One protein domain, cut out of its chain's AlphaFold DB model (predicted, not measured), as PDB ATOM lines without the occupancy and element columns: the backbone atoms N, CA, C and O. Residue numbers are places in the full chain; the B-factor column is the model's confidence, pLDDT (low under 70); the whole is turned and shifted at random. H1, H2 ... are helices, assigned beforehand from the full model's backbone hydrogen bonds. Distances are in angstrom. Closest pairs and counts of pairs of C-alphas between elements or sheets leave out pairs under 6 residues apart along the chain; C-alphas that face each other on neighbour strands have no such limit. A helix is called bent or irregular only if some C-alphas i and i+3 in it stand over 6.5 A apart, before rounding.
ATOM      1  N   PRO A 548      -1.236 -14.131 -12.245       95.25
ATOM      2  CA  PRO A 548      -0.137 -14.913 -12.814       95.25
ATOM      3  C   PRO A 548      -0.160 -15.011 -14.345       95.25
ATOM      4  O   PRO A 548       0.883 -15.030 -14.986       95.25
ATOM      5  N   LYS A 549      -1.353 -14.991 -14.952       94.62
ATOM      6  CA  LYS A 549      -1.534 -15.067 -16.410       94.62
ATOM      7  C   LYS A 549      -1.305 -13.744 -17.157       94.62
ATOM      8  O   LYS A 549      -1.446 -13.723 -18.379       94.62
ATOM      9  N   SER A 550      -0.994 -12.655 -16.453       96.69
ATOM     10  CA  SER A 550      -0.775 -11.333 -17.052       96.69
ATOM     11  C   SER A 550       0.636 -11.165 -17.622       96.69
ATOM     12  O   SER A 550       1.593 -11.780 -17.144       96.69
ATOM     13  N   GLN A 551       0.781 -10.261 -18.599       96.50
ATOM     14  CA  GLN A 551       2.100  -9.891 -19.124       96.50
ATOM     15  C   GLN A 551       2.934  -9.223 -18.030       96.50
ATOM     16  O   GLN A 551       4.116  -9.540 -17.900       96.50
ATOM     17  N   ALA A 552       2.308  -8.382 -17.197       97.50
ATOM     18  CA  ALA A 552       2.981  -7.691 -16.108       97.50
ATOM     19  C   ALA A 552       3.659  -8.673 -15.140       97.50
ATOM     20  O   ALA A 552       4.829  -8.492 -14.818       97.50
ATOM     21  N   TYR A 553       2.979  -9.753 -14.736       98.25
ATOM     22  CA  TYR A 553       3.573 -10.790 -13.881       98.25
ATOM     23  C   TYR A 553       4.844 -11.391 -14.502       98.25
ATOM     24  O   TYR A 553       5.886 -11.483 -13.847       98.25
ATOM     25  N   ALA A 554       4.776 -11.771 -15.779       97.56
ATOM     26  CA  ALA A 554       5.902 -12.369 -16.487       97.56
ATOM     27  C   ALA A 554       7.070 -11.378 -16.650       97.56
ATOM     28  O   ALA A 554       8.224 -11.735 -16.409       97.56
ATOM     29  N   ALA A 555       6.776 -10.132 -17.029       97.88
ATOM     30  CA  ALA A 555       7.764  -9.077 -17.236       97.88
ATOM     31  C   ALA A 555       8.465  -8.669 -15.933       97.88
ATOM     32  O   ALA A 555       9.685  -8.499 -15.925       97.88
ATOM     33  N   VAL A 556       7.728  -8.578 -14.819       98.44
ATOM     34  CA  VAL A 556       8.295  -8.300 -13.491       98.44
ATOM     35  C   VAL A 556       9.317  -9.371 -13.105       98.44
ATOM     36  O   VAL A 556      10.440  -9.038 -12.731       98.44
ATOM     37  N   LEU A 557       8.971 -10.658 -13.245       98.44
ATOM     38  CA  LEU A 557       9.896 -11.754 -12.931       98.44
ATOM     39  C   LEU A 557      11.092 -11.809 -13.891       98.44
ATOM     40  O   LEU A 557      12.199 -12.127 -13.456       98.44
ATOM     41  N   CYS A 558      10.888 -11.481 -15.171       98.00
ATOM     42  CA  CYS A 558      11.964 -11.402 -16.159       98.00
ATOM     43  C   CYS A 558      12.990 -10.330 -15.772       98.00
ATOM     44  O   CYS A 558      14.183 -10.623 -15.684       98.00
ATOM     45  N   ASN A 559      12.529  -9.105 -15.496       98.00
ATOM     46  CA  ASN A 559      13.403  -8.001 -15.093       98.00
ATOM     47  C   ASN A 559      14.102  -8.298 -13.761       98.00
ATOM     48  O   ASN A 559      15.307  -8.101 -13.648       98.00
ATOM     49  N   ALA A 560      13.391  -8.872 -12.786       97.56
ATOM     50  CA  ALA A 560      14.011  -9.317 -11.540       97.56
ATOM     51  C   ALA A 560      15.157 -10.313 -11.796       97.56
ATOM     52  O   ALA A 560      16.244 -10.181 -11.234       97.56
ATOM     53  N   ALA A 561      14.951 -11.288 -12.688       97.06
ATOM     54  CA  ALA A 561      15.997 -12.240 -13.040       97.06
ATOM     55  C   ALA A 561      17.197 -11.553 -13.711       97.06
ATOM     56  O   ALA A 561      18.339 -11.879 -13.378       97.06
ATOM     57  N   SER A 562      16.973 -10.573 -14.593       95.69
ATOM     58  CA  SER A 562      18.055  -9.910 -15.334       95.69
ATOM     59  C   SER A 562      19.032  -9.137 -14.447       95.69
ATOM     60  O   SER A 562      20.222  -9.046 -14.764       95.69
ATOM     61  N   TRP A 563      18.580  -8.658 -13.287       94.62
ATOM     62  CA  TRP A 563      19.430  -7.933 -12.344       94.62
ATOM     63  C   TRP A 563      20.501  -8.815 -11.694       94.62
ATOM     64  O   TRP A 563      21.603  -8.327 -11.414       94.62
ATOM     65  N   VAL A 564      20.219 -10.109 -11.499       93.25
ATOM     66  CA  VAL A 564      21.080 -11.023 -10.728       93.25
ATOM     67  C   VAL A 564      21.638 -12.198 -11.529       93.25
ATOM     68  O   VAL A 564      22.699 -12.692 -11.166       93.25
ATOM     69  N   ILE A 565      21.016 -12.623 -12.636       92.62
ATOM     70  CA  ILE A 565      21.317 -13.913 -13.296       92.62
ATOM     71  C   ILE A 565      22.783 -14.089 -13.721       92.62
ATOM     72  O   ILE A 565      23.308 -15.196 -13.663       92.62
ATOM     73  N   LYS A 566      23.478 -13.002 -14.089       90.00
ATOM     74  CA  LYS A 566      24.910 -13.046 -14.447       90.00
ATOM     75  C   LYS A 566      25.835 -13.335 -13.255       90.00
ATOM     76  O   LYS A 566      26.968 -13.744 -13.468       90.00
ATOM     77  N   ARG A 567      25.381 -13.077 -12.025       87.62
ATOM     78  CA  ARG A 567      26.142 -13.250 -10.772       87.62
ATOM     79  C   ARG A 567      25.619 -14.412  -9.931       87.62
ATOM     80  O   ARG A 567      26.390 -15.097  -9.274       87.62
ATOM     81  N   ASP A 568      24.313 -14.635  -9.966       91.12
ATOM     82  CA  ASP A 568      23.607 -15.683  -9.248       91.12
ATOM     83  C   ASP A 568      22.580 -16.321 -10.177       91.12
ATOM     84  O   ASP A 568      21.382 -16.008 -10.186       91.12
ATOM     85  N   ALA A 569      23.093 -17.243 -10.988       92.81
ATOM     86  CA  ALA A 569      22.278 -18.027 -11.891       92.81
ATOM     87  C   ALA A 569      21.185 -18.776 -11.119       92.81
ATOM     88  O   ALA A 569      20.065 -18.856 -11.609       92.81
ATOM     89  N   LYS A 570      21.450 -19.282  -9.907       93.81
ATOM     90  CA  LYS A 570      20.470 -20.059  -9.132       93.81
ATOM     91  C   LYS A 570      19.207 -19.242  -8.846       93.81
ATOM     92  O   LYS A 570      18.109 -19.725  -9.120       93.81
ATOM     93  N   THR A 571      19.351 -18.010  -8.360       93.19
ATOM     94  CA  THR A 571      18.202 -17.121  -8.111       93.19
ATOM     95  C   THR A 571      17.498 -16.735  -9.411       93.19
ATOM     96  O   THR A 571      16.271 -16.818  -9.486       93.19
ATOM     97  N   GLY A 572      18.249 -16.403 -10.469       94.75
ATOM     98  CA  GLY A 572      17.669 -16.115 -11.788       94.75
ATOM     99  C   GLY A 572      16.843 -17.283 -12.350       94.75
ATOM    100  O   GLY A 572      15.711 -17.094 -12.796       94.75
ATOM    101  N   HIS A 573      17.358 -18.512 -12.250       95.44
ATOM    102  CA  HIS A 573      16.648 -19.721 -12.671       95.44
ATOM    103  C   HIS A 573      15.420 -19.993 -11.799       95.44
ATOM    104  O   HIS A 573      14.386 -20.385 -12.330       95.44
ATOM    105  N   ALA A 574      15.479 -19.760 -10.485       96.88
ATOM    106  CA  ALA A 574      14.319 -19.926  -9.608       96.88
ATOM    107  C   ALA A 574      13.161 -18.985  -9.997       96.88
ATOM    108  O   ALA A 574      12.002 -19.406 -10.024       96.88
ATOM    109  N   LEU A 575      13.471 -17.738 -10.369       97.62
ATOM    110  CA  LEU A 575      12.488 -16.784 -10.897       97.62
ATOM    111  C   LEU A 575      11.903 -17.252 -12.236       97.62
ATOM    112  O   LEU A 575      10.689 -17.174 -12.431       97.62
ATOM    113  N   TYR A 576      12.734 -17.805 -13.121       96.56
ATOM    114  CA  TYR A 576      12.270 -18.374 -14.387       96.56
ATOM    115  C   TYR A 576      11.358 -19.592 -14.184       96.56
ATOM    116  O   TYR A 576      10.287 -19.667 -14.779       96.56
ATOM    117  N   GLN A 577      11.714 -20.506 -13.280       97.06
ATOM    118  CA  GLN A 577      10.875 -21.659 -12.934       97.06
ATOM    119  C   GLN A 577       9.534 -21.228 -12.328       97.06
ATOM    120  O   GLN A 577       8.485 -21.779 -12.664       97.06
ATOM    121  N   ARG A 578       9.537 -20.193 -11.477       97.50
ATOM    122  CA  ARG A 578       8.307 -19.587 -10.950       97.50
ATOM    123  C   ARG A 578       7.433 -19.003 -12.068       97.50
ATOM    124  O   ARG A 578       6.206 -19.114 -11.996       97.50
ATOM    125  N   TYR A 579       8.039 -18.381 -13.078       97.00
ATOM    126  CA  TYR A 579       7.324 -17.918 -14.264       97.00
ATOM    127  C   TYR A 579       6.735 -19.094 -15.057       97.00
ATOM    128  O   TYR A 579       5.533 -19.092 -15.291       97.00
ATOM    129  N   LEU A 580       7.520 -20.124 -15.388       95.50
ATOM    130  CA  LEU A 580       7.044 -21.285 -16.155       95.50
ATOM    131  C   LEU A 580       5.888 -22.025 -15.470       95.50
ATOM    132  O   LEU A 580       4.975 -22.498 -16.138       95.50
ATOM    133  N   LYS A 581       5.915 -22.114 -14.136       96.44
ATOM    134  CA  LYS A 581       4.890 -22.820 -13.360       96.44
ATOM    135  C   LYS A 581       3.538 -22.101 -13.347       96.44
ATOM    136  O   LYS A 581       2.503 -22.759 -13.347       96.44
ATOM    137  N   ASN A 582       3.545 -20.770 -13.274       94.38
ATOM    138  CA  ASN A 582       2.343 -19.986 -12.965       94.38
ATOM    139  C   ASN A 582       1.915 -19.033 -14.096       94.38
ATOM    140  O   ASN A 582       0.784 -18.548 -14.086       94.38
ATOM    141  N   GLY A 583       2.826 -18.709 -15.012       91.88
ATOM    142  CA  GLY A 583       2.683 -17.659 -16.012       91.88
ATOM    143  C   GLY A 583       2.175 -18.131 -17.371       91.88
ATOM    144  O   GLY A 583       2.090 -19.323 -17.658       91.88
ATOM    145  N   THR A 584       1.864 -17.162 -18.231       92.12
ATOM    146  CA  THR A 584       1.520 -17.399 -19.641       92.12
ATOM    147  C   THR A 584       2.789 -17.367 -20.510       92.12
ATOM    148  O   THR A 584       3.620 -16.474 -20.319       92.12
ATOM    149  N   PRO A 585       2.968 -18.287 -21.478       88.69
ATOM    150  CA  PRO A 585       4.064 -18.221 -22.445       88.69
ATOM    151  C   PRO A 585       3.997 -16.959 -23.318       88.69
ATOM    152  O   PRO A 585       2.954 -16.657 -23.894       88.69
ATOM    153  N   TYR A 586       5.121 -16.256 -23.464       92.88
ATOM    154  CA  TYR A 586       5.274 -15.125 -24.389       92.88
ATOM    155  C   TYR A 586       6.432 -15.378 -25.362       92.88
ATOM    156  O   TYR A 586       7.389 -16.064 -25.016       92.88
ATOM    157  N   ALA A 587       6.396 -14.785 -26.561       90.81
ATOM    158  CA  ALA A 587       7.444 -14.978 -27.577       90.81
ATOM    159  C   ALA A 587       8.853 -14.578 -27.082       90.81
ATOM    160  O   ALA A 587       9.848 -15.234 -27.398       90.81
ATOM    161  N   TRP A 588       8.933 -13.545 -26.238       91.81
ATOM    162  CA  TRP A 588      10.178 -13.072 -25.625       91.81
ATOM    163  C   TRP A 588      10.676 -13.960 -24.469       91.81
ATOM    164  O   TRP A 588      11.796 -13.777 -24.004       91.81
ATOM    165  N   ALA A 589       9.912 -14.968 -24.023       87.25
ATOM    166  CA  ALA A 589      10.312 -15.851 -22.920       87.25
ATOM    167  C   ALA A 589      11.599 -16.649 -23.209       87.25
ATOM    168  O   ALA A 589      12.277 -17.080 -22.280       87.25
ATOM    169  N   SER A 590      11.977 -16.805 -24.483       88.94
ATOM    170  CA  SER A 590      13.271 -17.373 -24.895       88.94
ATOM    171  C   SER A 590      14.482 -16.519 -24.482       88.94
ATOM    172  O   SER A 590      15.609 -17.013 -24.473       88.94
ATOM    173  N   LYS A 591      14.261 -15.247 -24.128       93.31
ATOM    174  CA  LYS A 591      15.265 -14.291 -23.638       93.31
ATOM    175  C   LYS A 591      15.039 -13.901 -22.174       93.31
ATOM    176  O   LYS A 591      15.551 -12.876 -21.724       93.31
ATOM    177  N   PHE A 592      14.287 -14.710 -21.421       95.50
ATOM    178  CA  PHE A 592      13.956 -14.425 -20.027       95.50
ATOM    179  C   PHE A 592      15.211 -14.180 -19.178       95.50
ATOM    180  O   PHE A 592      16.137 -14.988 -19.176       95.50
ATOM    181  N   GLY A 593      15.239 -13.063 -18.445       94.69
ATOM    182  CA  GLY A 593      16.393 -12.646 -17.647       94.69
ATOM    183  C   GLY A 593      17.518 -11.980 -18.447       94.69
ATOM    184  O   GLY A 593      18.556 -11.669 -17.874       94.69
ATOM    185  N   TYR A 594      17.337 -11.731 -19.746       93.31
ATOM    186  CA  TYR A 594      18.332 -11.055 -20.585       93.31
ATOM    187  C   TYR A 594      17.738  -9.881 -21.356       93.31
ATOM    188  O   TYR A 594      18.291  -8.788 -21.296       93.31
ATOM    189  N   ASP A 595      16.617 -10.103 -22.040       94.38
ATOM    190  CA  ASP A 595      15.881  -9.082 -22.786       94.38
ATOM    191  C   ASP A 595      14.420  -9.127 -22.340       94.38
ATOM    192  O   ASP A 595      13.666 -10.044 -22.681       94.38
ATOM    193  N   CYS A 596      14.068  -8.199 -21.453       95.62
ATOM    194  CA  CYS A 596      12.814  -8.214 -20.718       95.62
ATOM    195  C   CYS A 596      12.005  -6.959 -21.047       95.62
ATOM    196  O   CYS A 596      12.528  -5.853 -20.905       95.62
ATOM    197  N   PRO A 597      10.726  -7.093 -21.435       95.94
ATOM    198  CA  PRO A 597       9.885  -5.934 -21.692       95.94
ATOM    199  C   PRO A 597       9.541  -5.203 -20.389       95.94
ATOM    200  O   PRO A 597       9.621  -5.769 -19.295       95.94
ATOM    201  N   ALA A 598       9.079  -3.959 -20.507       96.31
ATOM    202  CA  ALA A 598       8.418  -3.283 -19.397       96.31
ATOM    203  C   ALA A 598       7.107  -4.020 -19.017       96.31
ATOM    204  O   ALA A 598       6.431  -4.557 -19.905       96.31
ATOM    205  N   PRO A 599       6.726  -4.069 -17.726       96.75
ATOM    206  CA  PRO A 599       5.431  -4.610 -17.320       96.75
ATOM    207  C   PRO A 599       4.262  -3.726 -17.767       96.75
ATOM    208  O   PRO A 599       4.216  -2.534 -17.466       96.75
ATOM    209  N   ASP A 600       3.282  -4.328 -18.432       96.06
ATOM    210  CA  ASP A 600       2.044  -3.687 -18.869       96.06
ATOM    211  C   ASP A 600       0.997  -3.720 -17.748       96.06
ATOM    212  O   ASP A 600       0.105  -4.571 -17.692       96.06
ATOM    213  N   PHE A 601       1.135  -2.791 -16.802       95.69
ATOM    214  CA  PHE A 601       0.143  -2.603 -15.744       95.69
ATOM    215  C   PHE A 601      -1.164  -1.983 -16.261       95.69
ATOM    216  O   PHE A 601      -2.208  -2.165 -15.638       95.69
ATOM    217  N   ALA A 602      -1.133  -1.261 -17.387       92.38
ATOM    218  CA  ALA A 602      -2.307  -0.581 -17.930       92.38
ATOM    219  C   ALA A 602      -3.356  -1.583 -18.434       92.38
ATOM    220  O   ALA A 602      -4.547  -1.399 -18.187       92.38
ATOM    221  N   ALA A 603      -2.922  -2.694 -19.036       90.69
ATOM    222  CA  ALA A 603      -3.815  -3.784 -19.426       90.69
ATOM    223  C   ALA A 603      -4.596  -4.399 -18.246       90.69
ATOM    224  O   ALA A 603      -5.660  -4.979 -18.457       90.69
ATOM    225  N   LEU A 604      -4.105  -4.260 -17.008       89.88
ATOM    226  CA  LEU A 604      -4.781  -4.759 -15.806       89.88
ATOM    227  C   LEU A 604      -5.844  -3.788 -15.268       89.88
ATOM    228  O   LEU A 604      -6.813  -4.239 -14.661       89.88
ATOM    229  N   ASN A 605      -5.707  -2.484 -15.534       76.00
ATOM    230  CA  ASN A 605      -6.743  -1.492 -15.211       76.00
ATOM    231  C   ASN A 605      -8.016  -1.713 -16.039       76.00
ATOM    232  O   ASN A 605      -9.114  -1.505 -15.542       76.00
ATOM    233  N   ASN A 606      -7.869  -2.171 -17.284       59.72
ATOM    234  CA  ASN A 606      -8.989  -2.401 -18.206       59.72
ATOM    235  C   ASN A 606      -9.696  -3.755 -17.993       59.72
ATOM    236  O   ASN A 606     -10.664  -4.054 -18.687       59.72
ATOM    237  N   ALA A 607      -9.187  -4.584 -17.080       53.19
ATOM    238  CA  ALA A 607      -9.702  -5.918 -16.765       53.19
ATOM    239  C   ALA A 607     -10.379  -5.992 -15.379       53.19
ATOM    240  O   ALA A 607     -10.650  -7.096 -14.903       53.19
ATOM    241  N   SER A 608     -10.580  -4.834 -14.730       42.06
ATOM    242  CA  SER A 608     -11.168  -4.681 -13.390       42.06
ATOM    243  C   SER A 608     -12.660  -4.385 -13.451       42.06
ATOM    244  O   SER A 608     -13.034  -3.498 -14.250       42.06
TER     245      SER A 608
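What this domain is: This is residues 548 to 608 of the 608 residues of the protein "Tetratricopeptide repeat protein" of Serratia odorifera DSM 4582 (UniProt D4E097). Two long helices of equal residue count, H1 and H2, lie side by side as a helical hairpin, and the short helix H3 sits over one face of this hairpin at some distance from it. From H3 the chain folds back along H1 in a stretch without a named element, residues 592 to 601, to the small helix H4, which lies beyond the first residues of H1 at one end of the long axis. The printed part has 61 residues, with four named helices in the order H1, H2, H3, H4 and no named strand, and its class is all helix. It is compact, with a radius of gyration of the C-alphas of 11.4 A, yet elongated in outline, spanning 38 by 20 by 18 A.

Where its parts are: After residues 548 to 550, H1 takes residues 551 to 564 and is 20.8 A long from first to last C-alpha; C-alpha 551 is at (2.100, -9.891, -19.124). H2, residues 569 to 582, is 20.1 A long and begins with C-alpha 569 at (22.278, -18.027, -11.891). H3, residues 587 to 591, is irregular, but only just: C-alphas 587 and 590 are 6.8 A apart. H4, residues 602 to 605, ends with C-alpha 605 at (-6.743, -1.492, -15.211).

How they stand to each other: H1 and H2 form a helical hairpin over a tight link of 4 residues. They touch, with 16 pairs of C-alphas within 8 A, and the closest are those of Ala 561 and Gly 572, 4.4 A apart. Their lines stand at a shallow tilt of 10 degrees, and they run opposite ways. H3 and H1 are near each other, with 7 pairs of C-alphas within 10 A. H4 and H1 are near each other as well, with 5 such pairs. H2 is apart from both H3 and H4, and H3 is apart from H4. Every O i to N i+4 pair is within hydrogen-bond range in H2, against 9 of 10 in H1 and 0 of 1 in H3, where 1 of 2 O i to N i+3 pairs is within range. H4 is too short for an O i to N i+4 pair, and its one O i to N i+3 pair is within range.

The domain as a whole: The two C-alphas farthest apart are those of Arg 567 and Ser 608, at 38.4 A, while the first and last printed C-alphas, of Pro 548 and Ser 608, are 15.1 A apart. The printed part has no cut and ends at the chain's last residue. The links from H1 to H2 and from H2 to H3 are tight, and the one from H3 to H4, 10 residues, is short. The mean pLDDT of the printed part is 92.2, and residues 606 to 608 are under 70.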